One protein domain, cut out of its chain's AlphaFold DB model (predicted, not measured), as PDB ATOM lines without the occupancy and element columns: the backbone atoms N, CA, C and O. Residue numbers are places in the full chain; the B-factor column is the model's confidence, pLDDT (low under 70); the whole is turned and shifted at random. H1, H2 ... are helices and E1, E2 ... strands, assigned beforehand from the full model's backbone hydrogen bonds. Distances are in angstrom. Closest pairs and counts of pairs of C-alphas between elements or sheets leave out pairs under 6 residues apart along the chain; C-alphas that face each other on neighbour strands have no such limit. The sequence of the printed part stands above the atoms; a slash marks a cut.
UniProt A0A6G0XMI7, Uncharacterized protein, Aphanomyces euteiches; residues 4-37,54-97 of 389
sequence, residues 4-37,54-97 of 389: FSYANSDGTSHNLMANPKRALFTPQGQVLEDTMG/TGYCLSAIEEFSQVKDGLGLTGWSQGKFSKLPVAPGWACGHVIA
ATOM      1  N   PHE A   4     -21.507  31.450 -20.164       85.12
ATOM      2  CA  PHE A   4     -20.821  32.099 -19.052       85.12
ATOM      3  C   PHE A   4     -20.527  31.077 -17.955       85.12
ATOM      4  O   PHE A   4     -21.269  30.112 -17.782       85.12
ATOM      5  N   SER A   5     -19.435  31.281 -17.223       83.06
ATOM      6  CA  SER A   5     -19.091  30.435 -16.082       83.06
ATOM      7  C   SER A   5     -19.831  30.937 -14.843       83.06
ATOM      8  O   SER A   5     -19.688  32.097 -14.452       83.06
ATOM      9  N   TYR A   6     -20.660  30.079 -14.258       82.06
ATOM     10  CA  TYR A   6     -21.385  30.318 -13.020       82.06
ATOM     11  C   TYR A   6     -20.617  29.701 -11.856       82.06
ATOM     12  O   TYR A   6     -20.360  28.498 -11.849       82.06
ATOM     13  N   ALA A   7     -20.256  30.530 -10.879       81.75
ATOM     14  CA  ALA A   7     -19.619  30.081  -9.652       81.75
ATOM     15  C   ALA A   7     -20.686  29.708  -8.615       81.75
ATOM     16  O   ALA A   7     -21.488  30.549  -8.200       81.75
ATOM     17  N   ASN A   8     -20.679  28.450  -8.191       74.44
ATOM     18  CA  ASN A   8     -21.505  27.951  -7.105       74.44
ATOM     19  C   ASN A   8     -20.952  28.405  -5.746       74.44
ATOM     20  O   ASN A   8     -19.766  28.697  -5.581       74.44
ATOM     21  N   SER A   9     -21.815  28.403  -4.729       69.56
ATOM     22  CA  SER A   9     -21.446  28.761  -3.352       69.56
ATOM     23  C   SER A   9     -20.456  27.792  -2.694       69.56
ATOM     24  O   SER A   9     -19.890  28.118  -1.656       69.56
ATOM     25  N   ASP A  10     -20.261  26.601  -3.261       63.91
ATOM     26  CA  ASP A  10     -19.282  25.610  -2.805       63.91
ATOM     27  C   ASP A  10     -17.892  25.785  -3.446       63.91
ATOM     28  O   ASP A  10     -16.971  25.048  -3.097       63.91
ATOM     29  N   GLY A  11     -17.727  26.781  -4.327       69.81
ATOM     30  CA  GLY A  11     -16.479  27.072  -5.034       69.81
ATOM     31  C   GLY A  11     -16.326  26.343  -6.370       69.81
ATOM     32  O   GLY A  11     -15.340  26.579  -7.068       69.81
ATOM     33  N   THR A  12     -17.285  25.495  -6.752       75.38
ATOM     34  CA  THR A  12     -17.304  24.861  -8.077       75.38
ATOM     35  C   THR A  12     -17.777  25.847  -9.147       75.38
ATOM     36  O   THR A  12     -18.495  26.807  -8.862       75.38
ATOM     37  N   SER A  13     -17.367  25.635 -10.397       80.31
ATOM     38  CA  SER A  13     -17.774  26.473 -11.527       80.31
ATOM     39  C   SER A  13     -18.382  25.626 -12.633       80.31
ATOM     40  O   SER A  13     -17.741  24.682 -13.092       80.31
ATOM     41  N   HIS A  14     -19.572  25.998 -13.093       80.62
ATOM     42  CA  HIS A  14     -20.278  25.320 -14.178       80.62
ATOM     43  C   HIS A  14     -20.554  26.284 -15.322       80.62
ATOM     44  O   HIS A  14     -20.856  27.457 -15.109       80.62
ATOM     45  N   ASN A  15     -20.472  25.795 -16.553       86.19
ATOM     46  CA  ASN A  15     -20.798  26.599 -17.721       86.19
ATOM     47  C   ASN A  15     -22.314  26.623 -17.930       86.19
ATOM     48  O   ASN A  15     -22.936  25.586 -18.139       86.19
ATOM     49  N   LEU A  16     -22.911  27.810 -17.919       86.88
ATOM     50  CA  LEU A  16     -24.335  28.009 -18.168       86.88
ATOM     51  C   LEU A  16     -24.556  28.804 -19.456       86.88
ATOM     52  O   LEU A  16     -23.784  29.691 -19.829       86.88
ATOM     53  N   MET A  17     -25.657  28.507 -20.138       85.38
ATOM     54  CA  MET A  17     -26.116  29.282 -21.286       85.38
ATOM     55  C   MET A  17     -26.687  30.622 -20.812       85.38
ATOM     56  O   MET A  17     -27.556  30.667 -19.940       85.38
ATOM     57  N   ALA A  18     -26.235  31.725 -21.408       81.06
ATOM     58  CA  ALA A  18     -26.716  33.056 -21.058       81.06
ATOM     59  C   ALA A  18     -28.156  33.299 -21.540       81.06
ATOM     60  O   ALA A  18     -28.512  32.954 -22.670       81.06
ATOM     61  N   ASN A  19     -28.938  33.977 -20.695       76.75
ATOM     62  CA  ASN A  19     -30.278  34.501 -20.979       76.75
ATOM     63  C   ASN A  19     -31.251  33.470 -21.588       76.75
ATOM     64  O   ASN A  19     -31.741  33.673 -22.706       76.75
ATOM     65  N   PRO A  20     -31.558  32.362 -20.883       78.31
ATOM     66  CA  PRO A  20     -32.647  31.492 -21.303       78.31
ATOM     67  C   PRO A  20     -33.966  32.277 -21.282       78.31
ATOM     68  O   PRO A  20     -34.253  32.999 -20.328       78.31
ATOM     69  N   LYS A  21     -34.785  32.132 -22.330       80.12
ATOM     70  CA  LYS A  21     -36.138  32.699 -22.338       80.12
ATOM     71  C   LYS A  21     -37.000  31.900 -21.362       80.12
ATOM     72  O   LYS A  21     -37.172  30.698 -21.554       80.12
ATOM     73  N   ARG A  22     -37.537  32.569 -20.345       82.06
ATOM     74  CA  ARG A  22     -38.400  31.970 -19.321       82.06
ATOM     75  C   ARG A  22     -39.831  32.460 -19.507       82.06
ATOM     76  O   ARG A  22     -40.054  33.626 -19.833       82.06
ATOM     77  N   ALA A  23     -40.789  31.555 -19.367       80.75
ATOM     78  CA  ALA A  23     -42.195  31.865 -19.563       80.75
ATOM     79  C   ALA A  23     -43.063  31.070 -18.585       80.75
ATOM     80  O   ALA A  23     -42.857  29.870 -18.410       80.75
ATOM     81  N   LEU A  24     -44.044  31.745 -17.996       78.06
ATOM     82  CA  LEU A  24     -45.070  31.156 -17.147       78.06
ATOM     83  C   LEU A  24     -46.307  30.863 -17.984       78.06
ATOM     84  O   LEU A  24     -46.798  31.719 -18.723       78.06
ATOM     85  N   PHE A  25     -46.836  29.656 -17.831       77.50
ATOM     86  CA  PHE A  25     -48.108  29.266 -18.421       77.50
ATOM     87  C   PHE A  25     -49.203  29.429 -17.372       77.50
ATOM     88  O   PHE A  25     -49.173  28.774 -16.329       77.50
ATOM     89  N   THR A  26     -50.165  30.317 -17.622       74.50
ATOM     90  CA  THR A  26     -51.311  30.480 -16.722       74.50
ATOM     91  C   THR A  26     -52.299  29.321 -16.889       74.50
ATOM     92  O   THR A  26     -52.346  28.703 -17.958       74.50
ATOM     93  N   PRO A  27     -53.160  29.041 -15.889       71.00
ATOM     94  CA  PRO A  27     -54.232  28.050 -16.026       71.00
ATOM     95  C   PRO A  27     -55.183  28.327 -17.202       71.00
ATOM     96  O   PRO A  27     -55.838  27.420 -17.703       71.00
ATOM     97  N   GLN A  28     -55.251  29.583 -17.657       77.50
ATOM     98  CA  GLN A  28     -56.036  30.018 -18.813       77.50
ATOM     99  C   GLN A  28     -55.280  29.864 -20.149       77.50
ATOM    100  O   GLN A  28     -55.775  30.305 -21.183       77.50
ATOM    101  N   GLY A  29     -54.082  29.267 -20.144       78.00
ATOM    102  CA  GLY A  29     -53.262  29.034 -21.333       78.00
ATOM    103  C   GLY A  29     -52.530  30.274 -21.856       78.00
ATOM    104  O   GLY A  29     -52.022  30.254 -22.976       78.00
ATOM    105  N   GLN A  30     -52.472  31.359 -21.079       83.81
ATOM    106  CA  GLN A  30     -51.713  32.550 -21.456       83.81
ATOM    107  C   GLN A  30     -50.234  32.353 -21.129       83.81
ATOM    108  O   GLN A  30     -49.886  31.742 -20.118       83.81
ATOM    109  N   VAL A  31     -49.370  32.892 -21.985       83.44
ATOM    110  CA  VAL A  31     -47.919  32.865 -21.800       83.44
ATOM    111  C   VAL A  31     -47.488  34.226 -21.277       83.44
ATOM    112  O   VAL A  31     -47.589  35.223 -21.991       83.44
ATOM    113  N   LEU A  32     -47.027  34.265 -20.033       83.69
ATOM    114  CA  LEU A  32     -46.460  35.455 -19.410       83.69
ATOM    115  C   LEU A  32     -44.939  35.331 -19.388       83.69
ATOM    116  O   LEU A  32     -44.399  34.239 -19.222       83.69
ATOM    117  N   GLU A  33     -44.238  36.443 -19.580       81.00
ATOM    118  CA  GLU A  33     -42.786  36.468 -19.430       81.00
ATOM    119  C   GLU A  33     -42.420  36.374 -17.948       81.00
ATOM    120  O   GLU A  33     -42.979  37.096 -17.120       81.00
ATOM    121  N   ASP A  34     -41.496  35.473 -17.615       79.06
ATOM    122  CA  ASP A  34     -41.025  35.300 -16.245       79.06
ATOM    123  C   ASP A  34     -39.663  35.955 -16.056       79.06
ATOM    124  O   ASP A  34     -38.622  35.417 -16.437       79.06
ATOM    125  N   THR A  35     -39.679  37.134 -15.445       73.12
ATOM    126  CA  THR A  35     -38.464  37.896 -15.154       73.12
ATOM    127  C   THR A  35     -37.721  37.379 -13.924       73.12
ATOM    128  O   THR A  35     -36.530  37.648 -13.790       73.12
ATOM    129  N   MET A  36     -38.393  36.661 -13.017       73.69
ATOM    130  CA  MET A  36     -37.767  36.116 -11.808       73.69
ATOM    131  C   MET A  36     -37.122  34.762 -12.097       73.69
ATOM    132  O   MET A  36     -35.981  34.520 -11.702       73.69
ATOM    133  N   GLY A  37     -37.824  33.891 -12.827       71.62
ATOM    134  CA  GLY A  37     -37.341  32.560 -13.188       71.62
ATOM    135  C   GLY A  37     -37.022  31.665 -11.998       71.62
ATOM    136  O   GLY A  37     -36.126  30.824 -12.101       71.62
ATOM    137  N   THR A  54     -36.574  30.701   2.905       87.31
ATOM    138  CA  THR A  54     -37.123  30.524   1.556       87.31
ATOM    139  C   THR A  54     -36.077  29.837   0.697       87.31
ATOM    140  O   THR A  54     -35.066  30.450   0.365       87.31
ATOM    141  N   GLY A  55     -36.297  28.569   0.361       85.94
ATOM    142  CA  GLY A  55     -35.533  27.876  -0.673       85.94
ATOM    143  C   GLY A  55     -36.160  28.129  -2.035       85.94
ATOM    144  O   GLY A  55     -37.382  28.194  -2.150       85.94
ATOM    145  N   TYR A  56     -35.333  28.297  -3.055       85.00
ATOM    146  CA  TYR A  56     -35.775  28.474  -4.434       85.00
ATOM    147  C   TYR A  56     -34.746  27.864  -5.378       85.00
ATOM    148  O   TYR A  56     -33.562  27.778  -5.048       85.00
ATOM    149  N   CYS A  57     -35.182  27.476  -6.568       83.19
ATOM    150  CA  CYS A  57     -34.302  26.986  -7.616       83.19
ATOM    151  C   CYS A  57     -34.502  27.803  -8.886       83.19
ATOM    152  O   CYS A  57     -35.615  27.984  -9.360       83.19
ATOM    153  N   LEU A  58     -33.414  28.307  -9.453       84.62
ATOM    154  CA  LEU A  58     -33.432  28.986 -10.740       84.62
ATOM    155  C   LEU A  58     -33.193  27.955 -11.839       84.62
ATOM    156  O   LEU A  58     -32.121  27.347 -11.894       84.62
ATOM    157  N   SER A  59     -34.164  27.780 -12.734       82.75
ATOM    158  CA  SER A  59     -33.987  26.920 -13.904       82.75
ATOM    159  C   SER A  59     -32.946  27.522 -14.850       82.75
ATOM    160  O   SER A  59     -33.059  28.669 -15.310       82.75
ATOM    161  N   ALA A  60     -31.909  26.741 -15.133       84.19
ATOM    162  CA  ALA A  60     -30.793  27.095 -15.993       84.19
ATOM    163  C   ALA A  60     -30.572  26.013 -17.058       84.19
ATOM    164  O   ALA A  60     -31.037  24.880 -16.945       84.19
ATOM    165  N   ILE A  61     -29.869  26.378 -18.126       85.50
ATOM    166  CA  ILE A  61     -29.438  25.427 -19.149       85.50
ATOM    167  C   ILE A  61     -27.927  25.316 -19.014       85.50
ATOM    168  O   ILE A  61     -27.217  26.285 -19.285       85.50
ATOM    169  N   GLU A  62     -27.457  24.159 -18.566       85.69
ATOM    170  CA  GLU A  62     -26.035  23.874 -18.419       85.69
ATOM    171  C   GLU A  62     -25.443  23.476 -19.772       85.69
ATOM    172  O   GLU A  62     -26.028  22.692 -20.528       85.69
ATOM    173  N   GLU A  63     -24.282  24.044 -20.086       84.44
ATOM    174  CA  GLU A  63     -23.469  23.650 -21.225       84.44
ATOM    175  C   GLU A  63     -22.544  22.509 -20.804       84.44
ATOM    176  O   GLU A  63     -21.638  22.656 -19.989       84.44
ATOM    177  N   PHE A  64     -22.767  21.346 -21.397       78.94
ATOM    178  CA  PHE A  64     -22.220  20.093 -20.896       78.94
ATOM    179  C   PHE A  64     -20.855  19.727 -21.511       78.94
ATOM    180  O   PHE A  64     -20.380  18.603 -21.365       78.94
ATOM    181  N   SER A  65     -20.210  20.651 -22.230       75.19
ATOM    182  CA  SER A  65     -18.988  20.379 -23.003       75.19
ATOM    183  C   SER A  65     -17.820  19.918 -22.123       75.19
ATOM    184  O   SER A  65     -17.139  18.963 -22.476       75.19
ATOM    185  N   GLN A  66     -17.628  20.535 -20.952       71.31
ATOM    186  CA  GLN A  66     -16.545  20.173 -20.024       71.31
ATOM    187  C   GLN A  66     -16.791  18.827 -19.327       71.31
ATOM    188  O   GLN A  66     -15.877  18.025 -19.148       71.31
ATOM    189  N   VAL A  67     -18.044  18.561 -18.955       71.50
ATOM    190  CA  VAL A  67     -18.434  17.353 -18.215       71.50
ATOM    191  C   VAL A  67     -18.479  16.128 -19.131       71.50
ATOM    192  O   VAL A  67     -18.121  15.026 -18.716       71.50
ATOM    193  N   LYS A  68     -18.855  16.318 -20.402       72.44
ATOM    194  CA  LYS A  68     -18.853  15.273 -21.432       72.44
ATOM    195  C   LYS A  68     -17.488  14.597 -21.561       72.44
ATOM    196  O   LYS A  68     -17.425  13.368 -21.550       72.44
ATOM    197  N   ASP A  69     -16.427  15.391 -21.682       68.56
ATOM    198  CA  ASP A  69     -15.072  14.876 -21.892       68.56
ATOM    199  C   ASP A  69     -14.513  14.237 -20.609       68.56
ATOM    200  O   ASP A  69     -13.797  13.241 -20.679       68.56
ATOM    201  N   GLY A  70     -14.906  14.749 -19.434       67.31
ATOM    202  CA  GLY A  70     -14.505  14.202 -18.135       67.31
ATOM    203  C   GLY A  70     -15.185  12.880 -17.750       67.31
ATOM    204  O   GLY A  70     -14.543  12.026 -17.142       67.31
ATOM    205  N   LEU A  71     -16.462  12.685 -18.102       73.88
ATOM    206  CA  LEU A  71     -17.247  11.491 -17.738       73.88
ATOM    207  C   LEU A  71     -17.386  10.455 -18.870       73.88
ATOM    208  O   LEU A  71     -18.001   9.411 -18.663       73.88
ATOM    209  N   GLY A  72     -16.840  10.718 -20.063       75.69
ATOM    210  CA  GLY A  72     -16.859   9.770 -21.186       75.69
ATOM    211  C   GLY A  72     -18.265   9.436 -21.700       75.69
ATOM    212  O   GLY A  72     -18.531   8.306 -22.112       75.69
ATOM    213  N   LEU A  73     -19.190  10.397 -21.647       78.38
ATOM    214  CA  LEU A  73     -20.605  10.164 -21.948       78.38
ATOM    215  C   LEU A  73     -20.854  10.030 -23.459       78.38
ATOM    216  O   LEU A  73     -20.454  10.878 -24.258       78.38
ATOM    217  N   THR A  74     -21.554   8.964 -23.856       74.75
ATOM    218  CA  THR A  74     -21.769   8.581 -25.264       74.75
ATOM    219  C   THR A  74     -23.010   9.207 -25.909       74.75
ATOM    220  O   THR A  74     -23.176   9.104 -27.124       74.75
ATOM    221  N   GLY A  75     -23.868   9.885 -25.137       77.12
ATOM    222  CA  GLY A  75     -25.080  10.541 -25.636       77.12
ATOM    223  C   GLY A  75     -25.452  11.793 -24.841       77.12
ATOM    224  O   GLY A  75     -25.293  11.832 -23.624       77.12
ATOM    225  N   TRP A  76     -25.939  12.824 -25.537       81.88
ATOM    226  CA  TRP A  76     -26.375  14.096 -24.951       81.88
ATOM    227  C   TRP A  76     -27.426  14.777 -25.833       81.88
ATOM    228  O   TRP A  76     -27.511  14.528 -27.038       81.88
ATOM    229  N   SER A  77     -28.205  15.680 -25.236       82.81
ATOM    230  CA  SER A  77     -29.095  16.567 -25.987       82.81
ATOM    231  C   SER A  77     -28.301  17.740 -26.556       82.81
ATOM    232  O   SER A  77     -27.423  18.289 -25.893       82.81
ATOM    233  N   GLN A  78     -28.586  18.130 -27.797       84.25
ATOM    234  CA  GLN A  78     -27.900  19.233 -28.470       84.25
ATOM    235  C   GLN A  78     -28.890  20.349 -28.799       84.25
ATOM    236  O   GLN A  78     -29.971  20.106 -29.338       84.25
ATOM    237  N   GLY A  79     -28.508  21.594 -28.511       80.25
ATOM    238  CA  GLY A  79     -29.316  22.747 -28.891       80.25
ATOM    239  C   GLY A  79     -29.403  22.874 -30.415       80.25
ATOM    240  O   GLY A  79     -28.379  22.959 -31.090       80.25
ATOM    241  N   LYS A  80     -30.622  22.946 -30.966       82.69
ATOM    242  CA  LYS A  80     -30.873  22.999 -32.423       82.69
ATOM    243  C   LYS A  80     -30.087  24.103 -33.147       82.69
ATOM    244  O   LYS A  80     -29.615  23.891 -34.259       82.69
ATOM    245  N   PHE A  81     -29.958  25.276 -32.524       81.12
ATOM    246  CA  PHE A  81     -29.294  26.446 -33.115       81.12
ATOM    247  C   PHE A  81     -27.877  26.675 -32.586       81.12
ATOM    248  O   PHE A  81     -27.014  27.115 -33.338       81.12
ATOM    249  N   SER A  82     -27.621  26.382 -31.306       78.62
ATOM    250  CA  SER A  82     -26.299  26.563 -30.697       78.62
ATOM    251  C   SER A  82     -25.324  25.445 -31.058       78.62
ATOM    252  O   SER A  82     -24.122  25.671 -31.008       78.62
ATOM    253  N   LYS A  83     -25.824  24.247 -31.400       82.88
ATOM    254  CA  LYS A  83     -25.038  23.013 -31.575       82.88
ATOM    255  C   LYS A  83     -24.174  22.642 -30.358       82.88
ATOM    256  O   LYS A  83     -23.319  21.767 -30.457       82.88
ATOM    257  N   LEU A  84     -24.419  23.256 -29.204       83.06
ATOM    258  CA  LEU A  84     -23.740  22.923 -27.958       83.06
ATOM    259  C   LEU A  84     -24.475  21.772 -27.259       83.06
ATOM    260  O   LEU A  84     -25.708  21.690 -27.373       83.06
ATOM    261  N   PRO A  85     -23.747  20.877 -26.569       84.00
ATOM    262  CA  PRO A  85     -24.358  19.892 -25.692       84.00
ATOM    263  C   PRO A  85     -25.006  20.625 -24.513       84.00
ATOM    264  O   PRO A  85     -24.356  21.424 -23.840       84.00
ATOM    265  N   VAL A  86     -26.296  20.392 -24.292       85.06
ATOM    266  CA  VAL A  86     -27.077  21.093 -23.268       85.06
ATOM    267  C   VAL A  86     -27.855  20.113 -22.404       85.06
ATOM    268  O   VAL A  86     -28.392  19.123 -22.906       85.06
ATOM    269  N   ALA A  87     -27.951  20.427 -21.117       84.31
ATOM    270  CA  ALA A  87     -28.794  19.726 -20.159       84.31
ATOM    271  C   ALA A  87     -29.611  20.741 -19.336       84.31
ATOM    272  O   ALA A  87     -29.127  21.846 -19.072       84.31
ATOM    273  N   PRO A  88     -30.857  20.413 -18.949       82.50
ATOM    274  CA  PRO A  88     -31.569  21.206 -17.956       82.50
ATOM    275  C   PRO A  88     -30.863  21.067 -16.603       82.50
ATOM    276  O   PRO A  88     -30.552  19.956 -16.179       82.50
ATOM    277  N   GLY A  89     -30.622  22.192 -15.939       79.38
ATOM    278  CA  GLY A  89     -30.020  22.250 -14.612       79.38
ATOM    279  C   GLY A  89     -30.772  23.221 -13.708       79.38
ATOM    280  O   GLY A  89     -31.548  24.061 -14.170       79.38
ATOM    281  N   TRP A  90     -30.525  23.123 -12.406       82.38
ATOM    282  CA  TRP A  90     -31.135  23.999 -11.409       82.38
ATOM    283  C   TRP A  90     -30.060  24.613 -10.526       82.38
ATOM    284  O   TRP A  90     -29.284  23.903  -9.893       82.38
ATOM    285  N   ALA A  91     -30.044  25.940 -10.458       82.06
ATOM    286  CA  ALA A  91     -29.250  26.672  -9.485       82.06
ATOM    287  C   ALA A  91     -30.120  26.930  -8.252       82.06
ATOM    288  O   ALA A  91     -30.912  27.874  -8.222       82.06
ATOM    289  N   CYS A  92     -30.017  26.051  -7.256       83.25
ATOM    290  CA  CYS A  92     -30.781  26.162  -6.018       83.25
ATOM    291  C   CYS A  92     -30.066  27.036  -4.986       83.25
ATOM    292  O   CYS A  92     -28.848  26.975  -4.816       83.25
ATOM    293  N   GLY A  93     -30.845  27.857  -4.289       83.75
ATOM    294  CA  GLY A  93     -30.380  28.789  -3.277       83.75
ATOM    295  C   GLY A  93     -31.394  28.939  -2.151       83.75
ATOM    296  O   GLY A  93     -32.478  28.353  -2.164       83.75
ATOM    297  N   HIS A  94     -31.018  29.729  -1.150       88.69
ATOM    298  CA  HIS A  94     -31.896  30.053  -0.038       88.69
ATOM    299  C   HIS A  94     -31.742  31.518   0.363       88.69
ATOM    300  O   HIS A  94     -30.669  32.107   0.232       88.69
ATOM    301  N   VAL A  95     -32.819  32.097   0.879       88.75
ATOM    302  CA  VAL A  95     -32.849  33.431   1.482       88.75
ATOM    303  C   VAL A  95     -33.496  33.318   2.856       88.75
ATOM    304  O   VAL A  95     -34.521  32.656   3.023       88.75
ATOM    305  N   ILE A  96     -32.884  33.966   3.844       89.31
ATOM    306  CA  ILE A  96     -33.367  34.007   5.226       89.31
ATOM    307  C   ILE A  96     -33.829  35.429   5.529       89.31
ATOM    308  O   ILE A  96     -33.053  36.377   5.388       89.31
ATOM    309  N   ALA A  97     -35.070  35.580   5.983       90.31
ATOM    310  CA  ALA A  97     -35.573  36.865   6.455       90.31
ATOM    311  C   ALA A  97     -34.856  37.293   7.752       90.31
ATOM    312  O   ALA A  97     -34.677  36.488   8.663       90.31
TER     313      ALA A  97
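This is residues 4 to 37 and 54 to 97 of the 389 residues of an uncharacterized protein of Aphanomyces euteiches (UniProt A0A6G0XMI7). A long, twisted ribbon of two antiparallel strands, E5 and E6, runs through the middle; the small hairpin E1 and E2 packs on it through E2, near the end of E5. Helix H1 follows at that end, where residues 69 to 74 stick out, while the short hairpin E3 and E4 is set off from the ribbon. The printed part has 78 residues, with named elements in the order E1, E2, E3, E4, E5, H1, E6: three separate antiparallel two-stranded sheets and one helix, mostly strand. It is loose, with a radius of gyration of the C-alphas of 15.0 A, and flat, spanning 43 by 35 by 18 A.

E1, residues 4 to 7, and E2, residues 13 to 17, form an antiparallel hairpin, with N 6 and O 14 at 2.8 A. E3, residues 23 to 25, and E4, residues 31 to 33, form another, with N 24 and O 32 at 2.8 A. E5, residues 54 to 63, and E6, residues 86 to 96, are antiparallel at 157 degrees, with N 58 and O 91 at 2.8 A. The closest C-alphas of E2 and E5 are those of Leu 16 and Glu 62, 4.5 A apart. E3 is apart from E5 and E6. H1, residues 65 to 71, is near E2 and has 2 of 3 O i to N i+4 pairs within hydrogen-bond range.

E1 begins at C-alpha 4 (-20.821, 32.099, -19.052). E2 measures 13.1 A, E5 27.4 A and H1 10.5 A. E6 measures 31.9 A and ends at C-alpha 96 (-33.367, 34.007, 5.226).

The C-alphas farthest apart, of Thr 74 and Ala 97, are 44.7 A apart. Residues 38 to 53 are not printed; C-alphas 37 and 54 are 14.9 A apart across the cut. The link from H1 to E6 is long, 14 residues. Residues 9 to 11 and 69 to 70 have pLDDT under 70.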